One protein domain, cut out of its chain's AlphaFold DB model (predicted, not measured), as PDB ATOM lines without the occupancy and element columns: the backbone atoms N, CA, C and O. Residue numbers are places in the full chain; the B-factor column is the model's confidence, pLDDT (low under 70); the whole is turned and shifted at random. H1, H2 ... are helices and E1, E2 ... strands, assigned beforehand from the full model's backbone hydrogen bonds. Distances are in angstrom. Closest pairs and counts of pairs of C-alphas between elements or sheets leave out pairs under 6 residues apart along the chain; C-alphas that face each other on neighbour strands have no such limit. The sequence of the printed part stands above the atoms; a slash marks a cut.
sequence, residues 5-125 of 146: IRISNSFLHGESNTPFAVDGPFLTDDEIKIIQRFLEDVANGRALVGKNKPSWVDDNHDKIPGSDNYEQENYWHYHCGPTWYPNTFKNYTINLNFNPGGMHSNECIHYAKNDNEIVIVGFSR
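This is residues 5 to 125 of the 146 residues of an uncharacterized protein of Escherichia coli (UniProt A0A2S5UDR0). A strongly twisted sheet of five strands has one face covered by a single long helix, H2, while short H1 sits beside its strands and short H3 only grazes it. A loop of 28 residues, 80 to 107, joins E3 to E4. The printed part has 121 residues with three named helices and five named strands, in the order E1 H1 H2 E2 H3 E3 E4 E5; the sheet, E1 E5 E4 E3 E2, is mixed. The class is mixed, helices and strands, with 50 residues in named elements, under half. The whole is compact, with a radius of gyration of the C-alphas of 13.6 A, and spans 35 by 31 by 28 A.

Edge strand E1, residues 5 to 7, is parallel to E5, residues 117 to 124, with N 120 and O 6 2.8 A apart, within hydrogen-bond range. E3, residues 75 to 79, E4, residues 108 to 113, and E5 form a meander, each strand the antiparallel neighbour of the one before; N 76 and O 111 are 2.8 A apart, N 110 and O 122 2.9 A. Edge strand E2, residues 52 to 54, is antiparallel to E3, with N 77 and O 53 3.0 A apart. H2, residues 29 to 43, makes two layers with the sheet, a helix on one face, at a height over the sheet of 9.4 A. It runs along E5, at 22 degrees on the local plane, and lies over E5, only just not over E4, on which 2 of its C-alphas fall. Its closest C-alphas to E4 are Ile 35 and Ile 109, 7.3 A apart. H1, residues 9 to 13, stands at the sheet's level, its height of 0.0 A taken from only just enough C-alphas, 6; the closest C-alphas of H1 and E5, Phe 11 and Val 121, are 5.4 A apart. H3, residues 68 to 72, only grazes the sheet with residues 69 to 71; the closest C-alphas of H3 and E2, Glu 71 and Pro 54, are 7.7 A apart. In H1, H2 and H3 every O i to N i+4 pair is within hydrogen-bond range.

E1 begins at C-alpha 5, (34.810, -56.697, -41.643). H2 measures 20.8 A, E3 13.6 A, E4 15.1 A and E5, which bends by 53 degrees at residue 121, 21.0 A. E5 ends at C-alpha 124, (37.963, -42.485, -53.591).

The C-alphas of Asn 9 and Asn 87 are the two farthest apart, 36.3 A. The printed part has no cut; the links H1 to H2, E2 to H3 and E3 to E4 are long. Mean pLDDT of the printed part is 94.5, and no printed residue is under 70.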
ATOM      1  N   ILE A   5      34.991 -57.869 -40.793       95.75
ATOM      2  CA  ILE A   5      34.810 -56.697 -41.643       95.75
ATOM      3  C   ILE A   5      33.663 -55.876 -41.088       95.75
ATOM      4  O   ILE A   5      32.566 -56.395 -40.873       95.75
ATOM      5  N   ARG A   6      33.920 -54.586 -40.897       96.06
ATOM      6  CA  ARG A   6      32.913 -53.585 -40.559       96.06
ATOM      7  C   ARG A   6      32.947 -52.458 -41.577       96.06
ATOM      8  O   ARG A   6      33.976 -52.181 -42.182       96.06
ATOM      9  N   ILE A   7      31.814 -51.795 -41.738       96.00
ATOM     10  CA  ILE A   7      31.692 -50.540 -42.476       96.00
ATOM     11  C   ILE A   7      31.395 -49.474 -41.423       96.00
ATOM     12  O   ILE A   7      30.557 -49.704 -40.548       96.00
ATOM     13  N   SER A   8      32.131 -48.366 -41.438       95.75
ATOM     14  CA  SER A   8      31.881 -47.263 -40.506       95.75
ATOM     15  C   SER A   8      30.533 -46.598 -40.799       95.75
ATOM     16  O   SER A   8      30.101 -46.521 -41.950       95.75
ATOM     17  N   ASN A   9      29.859 -46.111 -39.754       94.06
ATOM     18  CA  ASN A   9      28.601 -45.380 -39.923       94.06
ATOM     19  C   ASN A   9      28.814 -44.061 -40.672       94.06
ATOM     20  O   ASN A   9      27.961 -43.697 -41.474       94.06
ATOM     21  N   SER A  10      29.948 -43.391 -40.445       92.88
ATOM     22  CA  SER A  10      30.328 -42.178 -41.173       92.88
ATOM     23  C   SER A  10      30.452 -42.449 -42.668       92.88
ATOM     24  O   SER A  10      29.855 -41.733 -43.450       92.88
ATOM     25  N   PHE A  11      31.098 -43.540 -43.086       95.06
ATOM     26  CA  PHE A  11      31.131 -43.893 -44.507       95.06
ATOM     27  C   PHE A  11      29.750 -44.303 -45.044       95.06
ATOM     28  O   PHE A  11      29.378 -43.953 -46.159       95.06
ATOM     29  N   LEU A  12      28.964 -45.059 -44.271       95.69
ATOM     30  CA  LEU A  12      27.671 -45.572 -44.735       95.69
ATOM     31  C   LEU A  12      26.604 -44.474 -44.890       95.69
ATOM     32  O   LEU A  12      25.718 -44.603 -45.737       95.69
ATOM     33  N   HIS A  13      26.673 -43.428 -44.066       95.12
ATOM     34  CA  HIS A  13      25.648 -42.386 -43.954       95.12
ATOM     35  C   HIS A  13      26.171 -40.965 -44.168       95.12
ATOM     36  O   HIS A  13      25.383 -40.030 -44.074       95.12
ATOM     37  N   GLY A  14      27.465 -40.806 -44.434       93.38
ATOM     38  CA  GLY A  14      28.102 -39.512 -44.619       93.38
ATOM     39  C   GLY A  14      27.627 -38.782 -45.867       93.38
ATOM     40  O   GLY A  14      26.929 -39.328 -46.730       93.38
ATOM     41  N   GLU A  15      28.013 -37.514 -45.941       95.12
ATOM     42  CA  GLU A  15      27.533 -36.580 -46.956       95.12
ATOM     43  C   GLU A  15      28.581 -36.251 -48.039       95.12
ATOM     44  O   GLU A  15      28.335 -35.431 -48.928       95.12
ATOM     45  N   SER A  16      29.755 -36.889 -48.009       93.38
ATOM     46  CA  SER A  16      30.844 -36.587 -48.935       93.38
ATOM     47  C   SER A  16      30.588 -37.160 -50.331       93.38
ATOM     48  O   SER A  16      30.321 -38.346 -50.515       93.38
ATOM     49  N   ASN A  17      30.703 -36.311 -51.352       94.69
ATOM     50  CA  ASN A  17      30.614 -36.697 -52.764       94.69
ATOM     51  C   ASN A  17      31.671 -35.962 -53.592       94.69
ATOM     52  O   ASN A  17      31.374 -35.182 -54.501       94.69
ATOM     53  N   THR A  18      32.928 -36.172 -53.231       91.12
ATOM     54  CA  THR A  18      34.092 -35.589 -53.903       91.12
ATOM     55  C   THR A  18      34.918 -36.688 -54.575       91.12
ATOM     56  O   THR A  18      34.792 -37.856 -54.213       91.12
ATOM     57  N   PRO A  19      35.812 -36.369 -55.528       89.12
ATOM     58  CA  PRO A  19      36.695 -37.381 -56.113       89.12
ATOM     59  C   PRO A  19      37.561 -38.128 -55.081       89.12
ATOM     60  O   PRO A  19      37.854 -39.308 -55.273       89.12
ATOM     61  N   PHE A  20      37.936 -37.463 -53.980       87.25
ATOM     62  CA  PHE A  20      38.738 -38.048 -52.901       87.25
ATOM     63  C   PHE A  20      37.909 -38.837 -51.882       87.25
ATOM     64  O   PHE A  20      38.391 -39.829 -51.353       87.25
ATOM     65  N   ALA A  21      36.685 -38.416 -51.584       90.44
ATOM     66  CA  ALA A  21      35.840 -39.069 -50.595       90.44
ATOM     67  C   ALA A  21      34.402 -39.107 -51.103       90.44
ATOM     68  O   ALA A  21      33.766 -38.066 -51.273       90.44
ATOM     69  N   VAL A  22      33.931 -40.318 -51.379       94.00
ATOM     70  CA  VAL A  22      32.552 -40.617 -51.753       94.00
ATOM     71  C   VAL A  22      31.976 -41.516 -50.676       94.00
ATOM     72  O   VAL A  22      32.489 -42.615 -50.480       94.00
ATOM     73  N   ASP A  23      30.915 -41.063 -50.024       95.81
ATOM     74  CA  ASP A  23      30.190 -41.817 -49.008       95.81
ATOM     75  C   ASP A  23      29.046 -42.640 -49.607       95.81
ATOM     76  O   ASP A  23      28.615 -42.439 -50.747       95.81
ATOM     77  N   GLY A  24      28.546 -43.583 -48.808       95.81
ATOM     78  CA  GLY A  24      27.529 -44.574 -49.151       95.81
ATOM     79  C   GLY A  24      26.365 -44.049 -49.999       95.81
ATOM     80  O   GLY A  24      26.093 -44.643 -51.045       95.81
ATOM     81  N   PRO A  25      25.701 -42.939 -49.619       97.31
ATOM     82  CA  PRO A  25      24.571 -42.389 -50.372       97.31
ATOM     83  C   PRO A  25      24.900 -41.940 -51.805       97.31
ATOM     84  O   PRO A  25      23.987 -41.795 -52.619       97.31
ATOM     85  N   PHE A  26      26.179 -41.720 -52.125       97.56
ATOM     86  CA  PHE A  26      26.640 -41.218 -53.423       97.56
ATOM     87  C   PHE A  26      27.416 -42.247 -54.249       97.56
ATOM     88  O   PHE A  26      27.866 -41.928 -55.359       97.56
ATOM     89  N   LEU A  27      27.581 -43.466 -53.733       96.50
ATOM     90  CA  LEU A  27      28.168 -44.568 -54.482       96.50
ATOM     91  C   LEU A  27      27.228 -45.007 -55.608       96.50
ATOM     92  O   LEU A  27      26.016 -45.132 -55.444       96.50
ATOM     93  N   THR A  28      27.811 -45.290 -56.764       95.94
ATOM     94  CA  THR A  28      27.121 -45.941 -57.877       95.94
ATOM     95  C   THR A  28      27.017 -47.450 -57.644       95.94
ATOM     96  O   THR A  28      27.810 -48.037 -56.905       95.94
ATOM     97  N   ASP A  29      26.092 -48.114 -58.338       96.25
ATOM     98  CA  ASP A  29      25.931 -49.574 -58.258       96.25
ATOM     99  C   ASP A  29      27.227 -50.343 -58.559       96.25
ATOM    100  O   ASP A  29      27.480 -51.401 -57.981       96.25
ATOM    101  N   ASP A  30      28.056 -49.839 -59.472       94.81
ATOM    102  CA  ASP A  30      29.311 -50.497 -59.835       94.81
ATOM    103  C   ASP A  30      30.395 -50.294 -58.771       94.81
ATOM    104  O   ASP A  30      31.124 -51.239 -58.461       94.81
ATOM    105  N   GLU A  31      30.451 -49.121 -58.137       95.69
ATOM    106  CA  GLU A  31      31.321 -48.870 -56.980       95.69
ATOM    107  C   GLU A  31      30.924 -49.753 -55.794       95.69
ATOM    108  O   GLU A  31      31.781 -50.394 -55.183       95.69
ATOM    109  N   ILE A  32      29.619 -49.893 -55.535       96.19
ATOM    110  CA  ILE A  32      29.094 -50.806 -54.513       96.19
ATOM    111  C   ILE A  32      29.538 -52.244 -54.800       96.19
ATOM    112  O   ILE A  32      30.034 -52.914 -53.895       96.19
ATOM    113  N   LYS A  33      29.428 -52.727 -56.045       96.38
ATOM    114  CA  LYS A  33      29.887 -54.081 -56.418       96.38
ATOM    115  C   LYS A  33      31.393 -54.261 -56.231       96.38
ATOM    116  O   LYS A  33      31.830 -55.336 -55.820       96.38
ATOM    117  N   ILE A  34      32.198 -53.245 -56.548       95.12
ATOM    118  CA  ILE A  34      33.657 -53.278 -56.358       95.12
ATOM    119  C   ILE A  34      33.991 -53.416 -54.874       95.12
ATOM    120  O   ILE A  34      34.779 -54.292 -54.506       95.12
ATOM    121  N   ILE A  35      33.347 -52.608 -54.028       96.44
ATOM    122  CA  ILE A  35      33.499 -52.679 -52.574       96.44
ATOM    123  C   ILE A  35      33.056 -54.055 -52.080       96.44
ATOM    124  O   ILE A  35      33.844 -54.747 -51.444       96.44
ATOM    125  N   GLN A  36      31.856 -54.516 -52.441       96.31
ATOM    126  CA  GLN A  36      31.341 -55.836 -52.057       96.31
ATOM    127  C   GLN A  36      32.308 -56.966 -52.419       96.31
ATOM    128  O   GLN A  36      32.616 -57.804 -51.573       96.31
ATOM    129  N   ARG A  37      32.856 -56.959 -53.639       96.12
ATOM    130  CA  ARG A  37      33.833 -57.961 -54.075       96.12
ATOM    131  C   ARG A  37      35.099 -57.943 -53.222       96.12
ATOM    132  O   ARG A  37      35.582 -59.008 -52.845       96.12
ATOM    133  N   PHE A  38      35.619 -56.757 -52.897       96.69
ATOM    134  CA  PHE A  38      36.749 -56.629 -51.978       96.69
ATOM    135  C   PHE A  38      36.422 -57.229 -50.604       96.69
ATOM    136  O   PHE A  38      37.197 -58.044 -50.104       96.69
ATOM    137  N   LEU A  39      35.261 -56.903 -50.025       95.94
ATOM    138  CA  LEU A  39      34.851 -57.436 -48.721       95.94
ATOM    139  C   LEU A  39      34.726 -58.965 -48.752       95.94
ATOM    140  O   LEU A  39      35.228 -59.646 -47.860       95.94
ATOM    141  N   GLU A  40      34.117 -59.526 -49.796       95.62
ATOM    142  CA  GLU A  40      34.015 -60.976 -49.965       95.62
ATOM    143  C   GLU A  40      35.386 -61.647 -50.099       95.62
ATOM    144  O   GLU A  40      35.631 -62.689 -49.484       95.62
ATOM    145  N   ASP A  41      36.284 -61.073 -50.901       95.88
ATOM    146  CA  ASP A  41      37.632 -61.601 -51.098       95.88
ATOM    147  C   ASP A  41      38.417 -61.594 -49.780       95.88
ATOM    148  O   ASP A  41      39.010 -62.612 -49.412       95.88
ATOM    149  N   VAL A  42      38.345 -60.502 -49.017       95.62
ATOM    150  CA  VAL A  42      38.994 -60.371 -47.705       95.62
ATOM    151  C   VAL A  42      38.408 -61.340 -46.676       95.62
ATOM    152  O   VAL A  42      39.165 -62.057 -46.014       95.62
ATOM    153  N   ALA A  43      37.079 -61.428 -46.563       94.12
ATOM    154  CA  ALA A  43      36.407 -62.308 -45.602       94.12
ATOM    155  C   ALA A  43      36.734 -63.790 -45.849       94.12
ATOM    156  O   ALA A  43      36.808 -64.601 -44.921       94.12
ATOM    157  N   ASN A  44      36.973 -64.152 -47.112       94.12
ATOM    158  CA  ASN A  44      37.334 -65.507 -47.510       94.12
ATOM    159  C   ASN A  44      38.850 -65.746 -47.578       94.12
ATOM    160  O   ASN A  44      39.271 -66.877 -47.823       94.12
ATOM    161  N   GLY A  45      39.676 -64.724 -47.328       93.50
ATOM    162  CA  GLY A  45      41.136 -64.822 -47.392       93.50
ATOM    163  C   GLY A  45      41.668 -65.077 -48.805       93.50
ATOM    164  O   GLY A  45      42.702 -65.732 -48.957       93.50
ATOM    165  N   ARG A  46      40.950 -64.614 -49.835       96.00
ATOM    166  CA  ARG A  46      41.356 -64.720 -51.241       96.00
ATOM    167  C   ARG A  46      42.477 -63.723 -51.547       96.00
ATOM    168  O   ARG A  46      42.619 -62.688 -50.902       96.00
ATOM    169  N   ALA A  47      43.294 -64.069 -52.537       96.56
ATOM    170  CA  ALA A  47      44.327 -63.182 -53.049       96.56
ATOM    171  C   ALA A  47      43.691 -62.013 -53.815       96.56
ATOM    172  O   ALA A  47      42.756 -62.213 -54.588       96.56
ATOM    173  N   LEU A  48      44.230 -60.814 -53.621       97.44
ATOM    174  CA  LEU A  48      43.742 -59.578 -54.221       97.44
ATOM    175  C   LEU A  48      44.706 -59.095 -55.308       97.44
ATOM    176  O   LEU A  48      45.921 -59.236 -55.176       97.44
ATOM    177  N   VAL A  49      44.183 -58.525 -56.392       96.38
ATOM    178  CA  VAL A  49      45.015 -58.039 -57.512       96.38
ATOM    179  C   VAL A  49      45.594 -56.654 -57.259       96.38
ATOM    180  O   VAL A  49      46.679 -56.354 -57.748       96.38
ATOM    181  N   GLY A  50      44.879 -55.814 -56.516       97.06
ATOM    182  CA  GLY A  50      45.215 -54.413 -56.334       97.06
ATOM    183  C   GLY A  50      46.411 -54.202 -55.418       97.06
ATOM    184  O   GLY A  50      46.731 -55.023 -54.552       97.06
ATOM    185  N   LYS A  51      47.074 -53.071 -55.619       97.12
ATOM    186  CA  LYS A  51      48.083 -52.538 -54.713       97.12
ATOM    187  C   LYS A  51      47.459 -52.243 -53.353       97.12
ATOM    188  O   LYS A  51      46.318 -51.794 -53.278       97.12
ATOM    189  N   ASN A  52      48.212 -52.494 -52.292       97.56
ATOM    190  CA  ASN A  52      47.747 -52.312 -50.924       97.56
ATOM    191  C   ASN A  52      48.863 -51.744 -50.060       97.56
ATOM    192  O   ASN A  52      49.941 -52.337 -50.007       97.56
ATOM    193  N   LYS A  53      48.632 -50.630 -49.371       96.25
ATOM    194  CA  LYS A  53      49.654 -50.059 -48.490       96.25
ATOM    195  C   LYS A  53      49.055 -49.201 -47.373       96.25
ATOM    196  O   LYS A  53      47.925 -48.735 -47.524       96.25
ATOM    197  N   PRO A  54      49.802 -48.983 -46.275       96.31
ATOM    198  CA  PRO A  54      49.445 -47.961 -45.309       96.31
ATOM    199  C   PRO A  54      49.385 -46.591 -45.986       96.31
ATOM    200  O   PRO A  54      50.199 -46.271 -46.854       96.31
ATOM    201  N   SER A  55      48.426 -45.774 -45.575       94.56
ATOM    202  CA  SER A  55      48.201 -44.433 -46.122       94.56
ATOM    203  C   SER A  55      49.262 -43.415 -45.684       94.56
ATOM    204  O   SER A  55      49.320 -42.314 -46.221       94.56
ATOM    205  N   TRP A  56      50.135 -43.802 -44.753       94.81
ATOM    206  CA  TRP A  56      51.227 -42.993 -44.215       94.81
ATOM    207  C   TRP A  56      52.615 -43.356 -44.773       94.81
ATOM    208  O   TRP A  56      53.601 -42.738 -44.377       94.81
ATOM    209  N   VAL A  57      52.721 -44.317 -45.704       94.56
ATOM    210  CA  VAL A  57      53.996 -44.669 -46.362       94.56
ATOM    211  C   VAL A  57      53.935 -44.610 -47.888       94.56
ATOM    212  O   VAL A  57      52.891 -44.794 -48.528       94.56
ATOM    213  N   ASP A  58      55.094 -44.380 -48.496       93.81
ATOM    214  CA  ASP A  58      55.282 -44.473 -49.937       93.81
ATOM    215  C   ASP A  58      55.470 -45.933 -50.414       93.81
ATOM    216  O   ASP A  58      55.222 -46.903 -49.694       93.81
ATOM    217  N   ASP A  59      55.858 -46.107 -51.677       94.19
ATOM    218  CA  ASP A  59      56.040 -47.437 -52.269       94.19
ATOM    219  C   ASP A  59      57.351 -48.122 -51.859       94.19
ATOM    220  O   ASP A  59      57.477 -49.337 -52.028       94.19
ATOM    221  N   ASN A  60      58.296 -47.366 -51.297       95.56
ATOM    222  CA  ASN A  60      59.525 -47.866 -50.685       95.56
ATOM    223  C   ASN A  60      59.344 -48.163 -49.190       95.56
ATOM    224  O   ASN A  60      60.273 -48.662 -48.558       95.56
ATOM    225  N   HIS A  61      58.134 -47.941 -48.659       95.00
ATOM    226  CA  HIS A  61      57.796 -48.051 -47.242       95.00
ATOM    227  C   HIS A  61      58.392 -46.927 -46.377       95.00
ATOM    228  O   HIS A  61      58.488 -47.070 -45.157       95.00
ATOM    229  N   ASP A  62      58.756 -45.801 -46.994       95.94
ATOM    230  CA  ASP A  62      59.221 -44.608 -46.296       95.94
ATOM    231  C   ASP A  62      58.024 -43.771 -45.818       95.94
ATOM    232  O   ASP A  62      57.041 -43.586 -46.542       95.94
ATOM    233  N   LYS A  63      58.100 -43.248 -44.587       94.06
ATOM    234  CA  LYS A  63      57.059 -42.402 -43.978       94.06
ATOM    235  C   LYS A  63      56.843 -41.125 -44.797       94.06
ATOM    236  O   LYS A  63      57.788 -40.397 -45.103       94.06
ATOM    237  N   ILE A  64      55.582 -40.812 -45.083       91.69
ATOM    238  CA  ILE A  64      55.169 -39.571 -45.742       91.69
ATOM    239  C   ILE A  64      55.059 -38.453 -44.683       91.69
ATOM    240  O   ILE A  64      54.370 -38.649 -43.678       91.69
ATOM    241  N   PRO A  65      55.687 -37.278 -44.862       90.12
ATOM    242  CA  PRO A  65      55.532 -36.152 -43.931       90.12
ATOM    243  C   PRO A  65      54.071 -35.685 -43.786       90.12
ATOM    244  O   PRO A  65      53.366 -35.584 -44.788       90.12
ATOM    245  N   GLY A  66      53.630 -35.369 -42.559       86.75
ATOM    246  CA  GLY A  66      52.267 -34.872 -42.278       86.75
ATOM    247  C   GLY A  66      51.167 -35.940 -42.350       86.75
ATOM    248  O   GLY A  66      50.013 -35.630 -42.653       86.75
ATOM    249  N   SER A  67      51.536 -37.210 -42.147       91.50
ATOM    250  CA  SER A  67      50.624 -38.363 -42.183       91.50
ATOM    251  C   SER A  67      50.486 -39.056 -40.822       91.50
ATOM    252  O   SER A  67      50.294 -40.271 -40.740       91.50
ATOM    253  N   ASP A  68      50.655 -38.310 -39.733       91.06
ATOM    254  CA  ASP A  68      50.775 -38.877 -38.389       91.06
ATOM    255  C   ASP A  68      49.464 -39.497 -37.901       91.06
ATOM    256  O   ASP A  68      49.495 -40.617 -37.396       91.06
ATOM    257  N   ASN A  69      48.307 -38.883 -38.173       90.31
ATOM    258  CA  ASN A  69      47.024 -39.480 -37.766       90.31
ATOM    259  C   ASN A  69      46.697 -40.741 -38.583       90.31
ATOM    260  O   ASN A  69      46.139 -41.695 -38.051       90.31
ATOM    261  N   TYR A  70      47.109 -40.808 -39.856       92.56
ATOM    262  CA  TYR A  70      46.979 -42.037 -40.651       92.56
ATOM    263  C   TYR A  70      47.798 -43.194 -40.070       92.56
ATOM    264  O   TYR A  70      47.392 -44.349 -40.190       92.56
ATOM    265  N   GLU A  71      48.958 -42.904 -39.479       94.75
ATOM    266  CA  GLU A  71      49.773 -43.907 -38.793       94.75
ATOM    267  C   GLU A  71      49.152 -44.317 -37.459       94.75
ATOM    268  O   GLU A  71      49.032 -45.513 -37.200       94.75
ATOM    269  N   GLN A  72      48.708 -43.344 -36.656       92.81
ATOM    270  CA  GLN A  72      48.080 -43.584 -35.353       92.81
ATOM    271  C   GLN A  72      46.816 -44.446 -35.477       92.81
ATOM    272  O   GLN A  72      46.674 -45.428 -34.752       92.81
ATOM    273  N   GLU A  73      45.959 -44.145 -36.453       91.69
ATOM    274  CA  GLU A  73      44.727 -44.899 -36.723       91.69
ATOM    275  C   GLU A  73      44.956 -46.142 -37.607       91.69
ATOM    276  O   GLU A  73      44.023 -46.879 -37.933       91.69
ATOM    277  N   ASN A  74      46.207 -46.388 -38.016       95.75
ATOM    278  CA  ASN A  74      46.618 -47.461 -38.918       95.75
ATOM    279  C   ASN A  74      45.708 -47.577 -40.150       95.75
ATOM    280  O   ASN A  74      45.113 -48.625 -40.427       95.75
ATOM    281  N   TYR A  75      45.590 -46.471 -40.881       95.56
ATOM    282  CA  TYR A  75      44.825 -46.390 -42.119       95.56
ATOM    283  C   TYR A  75      45.619 -46.951 -43.292       95.56
ATOM    284  O   TYR A  75      46.822 -46.725 -43.451       95.56
ATOM    285  N   TRP A  76      44.904 -47.675 -44.138       96.81
ATOM    286  CA  TRP A  76      45.383 -48.315 -45.349       96.81
ATOM    287  C   TRP A  76      44.485 -47.936 -46.510       96.81
ATOM    288  O   TRP A  76      43.328 -47.547 -46.337       96.81
ATOM    289  N   HIS A  77      45.011 -48.135 -47.710       96.06
ATOM    290  CA  HIS A  77      44.213 -48.098 -48.918       96.06
ATOM    291  C   HIS A  77      44.537 -49.273 -49.824       96.06
ATOM    292  O   HIS A  77      45.687 -49.706 -49.970       96.06
ATOM    293  N   TYR A  78      43.483 -49.765 -50.457       97.25
ATOM    294  CA  TYR A  78      43.547 -50.792 -51.476       97.25
ATOM    295  C   TYR A  78      43.058 -50.211 -52.794       97.25
ATOM    296  O   TYR A  78      41.950 -49.686 -52.863       97.25
ATOM    297  N   HIS A  79      43.873 -50.313 -53.839       96.56
ATOM    298  CA  HIS A  79      43.464 -49.922 -55.181       96.56
ATOM    299  C   HIS A  79      42.440 -50.913 -55.719       96.56
ATOM    300  O   HIS A  79      42.680 -52.122 -55.723       96.56
ATOM    301  N   CYS A  80      41.303 -50.399 -56.171       92.81
ATOM    302  CA  CYS A  80      40.190 -51.192 -56.657       92.81
ATOM    303  C   CYS A  80      39.318 -50.378 -57.596       92.81
ATOM    304  O   CYS A  80      38.573 -49.517 -57.156       92.81
ATOM    305  N   GLY A  81      39.312 -50.688 -58.881       80.25
ATOM    306  CA  GLY A  81      38.365 -49.999 -59.740       80.25
ATOM    307  C   GLY A  81      38.506 -50.334 -61.200       80.25
ATOM    308  O   GLY A  81      39.405 -51.083 -61.579       80.25
ATOM    309  N   PRO A  82      37.596 -49.830 -62.038       85.25
ATOM    310  CA  PRO A  82      37.608 -50.146 -63.454       85.25
ATOM    311  C   PRO A  82      38.791 -49.493 -64.181       85.25
ATOM    312  O   PRO A  82      39.160 -49.961 -65.257       85.25
ATOM    313  N   THR A  83      39.415 -48.454 -63.612       92.06
ATOM    314  CA  THR A  83      40.484 -47.685 -64.268       92.06
ATOM    315  C   THR A  83      41.882 -48.260 -64.031       92.06
ATOM    316  O   THR A  83      42.849 -47.545 -63.772       92.06
ATOM    317  N   TRP A  84      42.019 -49.583 -64.128       93.25
ATOM    318  CA  TRP A  84      43.309 -50.240 -63.955       93.25
ATOM    319  C   TRP A  84      44.360 -49.735 -64.949       93.25
ATOM    320  O   TRP A  84      44.189 -49.819 -66.169       93.25
ATOM    321  N   TYR A  85      45.503 -49.300 -64.429       91.81
ATOM    322  CA  TYR A  85      46.646 -48.931 -65.243       91.81
ATOM    323  C   TYR A  85      47.333 -50.184 -65.805       91.81
ATOM    324  O   TYR A  85      47.719 -51.080 -65.038       91.81
ATOM    325  N   PRO A  86      47.533 -50.264 -67.133       90.44
ATOM    326  CA  PRO A  86      48.168 -51.417 -67.757       90.44
ATOM    327  C   PRO A  86      49.626 -51.564 -67.302       90.44
ATOM    328  O   PRO A  86      50.298 -50.583 -66.991       90.44
ATOM    329  N   ASN A  87      50.134 -52.799 -67.312       91.56
ATOM    330  CA  ASN A  87      51.535 -53.137 -67.008       91.56
ATOM    331  C   ASN A  87      52.024 -52.753 -65.594       91.56
ATOM    332  O   ASN A  87      53.228 -52.646 -65.370       91.56
ATOM    333  N   THR A  88      51.113 -52.566 -64.634       91.62
ATOM    334  CA  THR A  88      51.464 -52.263 -63.231       91.62
ATOM    335  C   THR A  88      51.522 -53.501 -62.337       91.62
ATOM    336  O   THR A  88      52.295 -53.533 -61.383       91.62
ATOM    337  N   PHE A  89      50.748 -54.541 -62.661       95.38
ATOM    338  CA  PHE A  89      50.635 -55.749 -61.848       95.38
ATOM    339  C   PHE A  89      51.911 -56.603 -61.890       95.38
ATOM    340  O   PHE A  89      52.298 -57.103 -62.947       95.38
ATOM    341  N   LYS A  90      52.532 -56.807 -60.725       95.81
ATOM    342  CA  LYS A  90      53.704 -57.677 -60.537       95.81
ATOM    343  C   LYS A  90      53.383 -58.898 -59.679       95.81
ATOM    344  O   LYS A  90      53.935 -59.971 -59.915       95.81
ATOM    345  N   ASN A  91      52.509 -58.749 -58.685       96.38
ATOM    346  CA  ASN A  91      52.173 -59.798 -57.724       96.38
ATOM    347  C   ASN A  91      50.855 -59.509 -56.989       96.38
ATOM    348  O   ASN A  91      50.429 -58.364 -56.847       96.38
ATOM    349  N   TYR A  92      50.236 -60.568 -56.468       97.75
ATOM    350  CA  TYR A  92      49.014 -60.479 -55.673       97.75
ATOM    351  C   TYR A  92      49.268 -59.943 -54.259       97.75
ATOM    352  O   TYR A  92      50.260 -60.286 -53.613       97.75
ATOM    353  N   THR A  93      48.305 -59.180 -53.749       97.69
ATOM    354  CA  THR A  93      48.190 -58.813 -52.337       97.69
ATOM    355  C   THR A  93      47.600 -59.986 -51.556       97.69
ATOM    356  O   THR A  93      46.505 -60.464 -51.858       97.69
ATOM    357  N   ILE A  94      48.316 -60.440 -50.527       95.69
ATOM    358  CA  ILE A  94      47.928 -61.572 -49.677       95.69
ATOM    359  C   ILE A  94      47.723 -61.076 -48.244       95.69
ATOM    360  O   ILE A  94      48.576 -60.364 -47.717       95.69
ATOM    361  N   ASN A  95      46.611 -61.466 -47.608       93.38
ATOM    362  CA  ASN A  95      46.279 -61.124 -46.215       93.38
ATOM    363  C   ASN A  95      46.327 -59.615 -45.899       93.38
ATOM    364  O   ASN A  95      46.667 -59.234 -44.781       93.38
ATOM    365  N   LEU A  96      46.021 -58.757 -46.881       96.12
ATOM    366  CA  LEU A  96      46.111 -57.298 -46.739       96.12
ATOM    367  C   LEU A  96      47.495 -56.816 -46.265       96.12
ATOM    368  O   LEU A  96      47.601 -55.830 -45.536       96.12
ATOM    369  N   ASN A  97      48.567 -57.518 -46.636       96.25
ATOM    370  CA  ASN A  97      49.931 -57.065 -46.374       96.25
ATOM    371  C   ASN A  97      50.313 -55.902 -47.295       96.25
ATOM    372  O   ASN A  97      49.684 -55.688 -48.336       96.25
ATOM    373  N   PHE A  98      51.362 -55.168 -46.915       97.56
ATOM    374  CA  PHE A  98      51.976 -54.169 -47.784       97.56
ATOM    375  C   PHE A  98      52.402 -54.828 -49.098       97.56
ATOM    376  O   PHE A  98      53.147 -55.808 -49.108       97.56
ATOM    377  N   ASN A  99      51.886 -54.306 -50.203       97.94
ATOM    378  CA  ASN A  99      52.179 -54.768 -51.543       97.94
ATOM    379  C   ASN A  99      52.156 -53.584 -52.521       97.94
ATOM    380  O   ASN A  99      51.115 -53.307 -53.127       97.94
ATOM    381  N   PRO A 100      53.298 -52.905 -52.719       96.19
ATOM    382  CA  PRO A 100      53.414 -51.835 -53.701       96.19
ATOM    383  C   PRO A 100      53.398 -52.358 -55.150       96.19
ATOM    384  O   PRO A 100      53.236 -51.564 -56.073       96.19
ATOM    385  N   GLY A 101      53.549 -53.675 -55.364       96.31
ATOM    386  CA  GLY A 101      53.563 -54.327 -56.681       96.31
ATOM    387  C   GLY A 101      52.209 -54.857 -57.171       96.31
ATOM    388  O   GLY A 101      52.145 -55.473 -58.239       96.31
ATOM    389  N   GLY A 102      51.126 -54.632 -56.422       96.88
ATOM    390  CA  GLY A 102      49.773 -54.903 -56.907       96.88
ATOM    391  C   GLY A 102      49.362 -53.950 -58.036       96.88
ATOM    392  O   GLY A 102      50.023 -52.950 -58.314       96.88
ATOM    393  N   MET A 103      48.260 -54.266 -58.710       95.75
ATOM    394  CA  MET A 103      47.738 -53.463 -59.814       95.75
ATOM    395  C   MET A 103      47.266 -52.096 -59.306       95.75
ATOM    396  O   MET A 103      46.653 -51.999 -58.242       95.75
ATOM    397  N   HIS A 104      47.563 -51.040 -60.057       93.69
ATOM    398  CA  HIS A 104      47.200 -49.668 -59.704       93.69
ATOM    399  C   HIS A 104      45.935 -49.238 -60.460       93.69
ATOM    400  O   HIS A 104      45.808 -49.535 -61.646       93.69
ATOM    401  N   SER A 105      45.031 -48.524 -59.795       94.19
ATOM    402  CA  SER A 105      43.841 -47.858 -60.358       94.19
ATOM    403  C   SER A 105      43.688 -46.473 -59.736       94.19
ATOM    404  O   SER A 105      44.299 -46.212 -58.695       94.19
ATOM    405  N   ASN A 106      42.854 -45.611 -60.322       93.12
ATOM    406  CA  ASN A 106      42.483 -44.355 -59.665       93.12
ATOM    407  C   ASN A 106      41.688 -44.611 -58.388       93.12
ATOM    408  O   ASN A 106      41.890 -43.951 -57.379       93.12
ATOM    409  N   GLU A 107      40.787 -45.579 -58.421       95.31
ATOM    410  CA  GLU A 107      39.877 -45.788 -57.314       95.31
ATOM    411  C   GLU A 107      40.557 -46.572 -56.191       95.31
ATOM    412  O   GLU A 107      41.338 -47.504 -56.444       95.31
ATOM    413  N   CYS A 108      40.240 -46.218 -54.947       95.88
ATOM    414  CA  CYS A 108      40.723 -46.933 -53.778       95.88
ATOM    415  C   CYS A 108      39.691 -46.990 -52.648       95.88
ATOM    416  O   CYS A 108      38.902 -46.073 -52.439       95.88
ATOM    417  N   ILE A 109      39.723 -48.094 -51.905       96.31
ATOM    418  CA  ILE A 109      39.009 -48.260 -50.638       96.31
ATOM    419  C   ILE A 109      39.956 -47.874 -49.511       96.31
ATOM    420  O   ILE A 109      41.057 -48.427 -49.432       96.31
ATOM    421  N   HIS A 110      39.502 -46.996 -48.620       95.25
ATOM    422  CA  HIS A 110      40.190 -46.643 -47.380       95.25
ATOM    423  C   HIS A 110      39.654 -47.477 -46.231       95.25
ATOM    424  O   HIS A 110      38.440 -47.633 -46.065       95.25
ATOM    425  N   TYR A 111      40.559 -48.011 -45.422       96.81
ATOM    426  CA  TYR A 111      40.183 -48.816 -44.272       96.81
ATOM    427  C   TYR A 111      41.184 -48.684 -43.128       96.81
ATOM    428  O   TYR A 111      42.391 -48.621 -43.349       96.81
ATOM    429  N   ALA A 112      40.677 -48.693 -41.898       96.00
ATOM    430  CA  ALA A 112      41.489 -48.913 -40.709       96.00
ATOM    431  C   ALA A 112      41.714 -50.418 -40.530       96.00
ATOM    432  O   ALA A 112      40.821 -51.226 -40.818       96.00
ATOM    433  N   LYS A 113      42.899 -50.808 -40.062       94.44
ATOM    434  CA  LYS A 113      43.275 -52.215 -39.888       94.44
ATOM    435  C   LYS A 113      43.792 -52.474 -38.477       94.44
ATOM    436  O   LYS A 113      44.636 -51.741 -37.976       94.44
ATOM    437  N   ASN A 114      43.369 -53.577 -37.873       90.19
ATOM    438  CA  ASN A 114      44.018 -54.158 -36.697       90.19
ATOM    439  C   ASN A 114      44.349 -55.643 -36.955       90.19
ATOM    440  O   ASN A 114      44.316 -56.100 -38.102       90.19
ATOM    441  N   ASP A 115      44.717 -56.393 -35.913       87.44
ATOM    442  CA  ASP A 115      45.201 -57.771 -36.051       87.44
ATOM    443  C   ASP A 115      44.233 -58.696 -36.798       87.44
ATOM    444  O   ASP A 115      44.683 -59.527 -37.580       87.44
ATOM    445  N   ASN A 116      42.919 -58.587 -36.581       89.50
ATOM    446  CA  ASN A 116      41.941 -59.507 -37.173       89.50
ATOM    447  C   ASN A 116      40.677 -58.834 -37.715       89.50
ATOM    448  O   ASN A 116      39.769 -59.536 -38.160       89.50
ATOM    449  N   GLU A 117      40.619 -57.507 -37.720       95.12
ATOM    450  CA  GLU A 117      39.491 -56.728 -38.206       95.12
ATOM    451  C   GLU A 117      39.963 -55.616 -39.146       95.12
ATOM    452  O   GLU A 117      41.043 -55.038 -38.989       95.12
ATOM    453  N   ILE A 118      39.122 -55.323 -40.137       97.00
ATOM    454  CA  ILE A 118      39.187 -54.084 -40.901       97.00
ATOM    455  C   ILE A 118      37.877 -53.312 -40.775       97.00
ATOM    456  O   ILE A 118      36.789 -53.898 -40.741       97.00
ATOM    457  N   VAL A 119      37.990 -51.990 -40.764       97.38
ATOM    458  CA  VAL A 119      36.851 -51.071 -40.808       97.38
ATOM    459  C   VAL A 119      36.962 -50.249 -42.080       97.38
ATOM    460  O   VAL A 119      37.929 -49.515 -42.247       97.38
ATOM    461  N   ILE A 120      35.990 -50.367 -42.980       96.62
ATOM    462  CA  ILE A 120      35.929 -49.539 -44.185       96.62
ATOM    463  C   ILE A 120      35.478 -48.136 -43.793       96.62
ATOM    464  O   ILE A 120      34.402 -47.964 -43.208       96.62
ATOM    465  N   VAL A 121      36.309 -47.147 -44.111       94.06
ATOM    466  CA  VAL A 121      36.111 -45.746 -43.709       94.06
ATOM    467  C   VAL A 121      35.897 -44.803 -44.886       94.06
ATOM    468  O   VAL A 121      35.530 -43.659 -44.669       94.06
ATOM    469  N   GLY A 122      36.090 -45.261 -46.124       92.56
ATOM    470  CA  GLY A 122      35.816 -44.422 -47.283       92.56
ATOM    471  C   GLY A 122      36.148 -45.067 -48.619       92.56
ATOM    472  O   GLY A 122      36.760 -46.137 -48.693       92.56
ATOM    473  N   PHE A 123      35.774 -44.365 -49.684       95.31
ATOM    474  CA  PHE A 123      36.088 -44.699 -51.069       95.31
ATOM    475  C   PHE A 123      36.515 -43.437 -51.831       95.31
ATOM    476  O   PHE A 123      35.882 -42.391 -51.701       95.31
ATOM    477  N   SER A 124      37.565 -43.536 -52.646       94.25
ATOM    478  CA  SER A 124      37.963 -42.485 -53.591       94.25
ATOM    479  C   SER A 124      37.730 -42.941 -55.021       94.25
ATOM    480  O   SER A 124      38.070 -44.070 -55.374       94.25
ATOM    481  N   ARG A 125      37.237 -42.030 -55.865       94.00
ATOM    482  CA  ARG A 125      37.196 -42.188 -57.331       94.00
ATOM    483  C   ARG A 125      38.528 -41.826 -57.983       94.00
ATOM    484  O   ARG A 125      38.882 -42.374 -59.022       94.00
TER     485      ARG A 125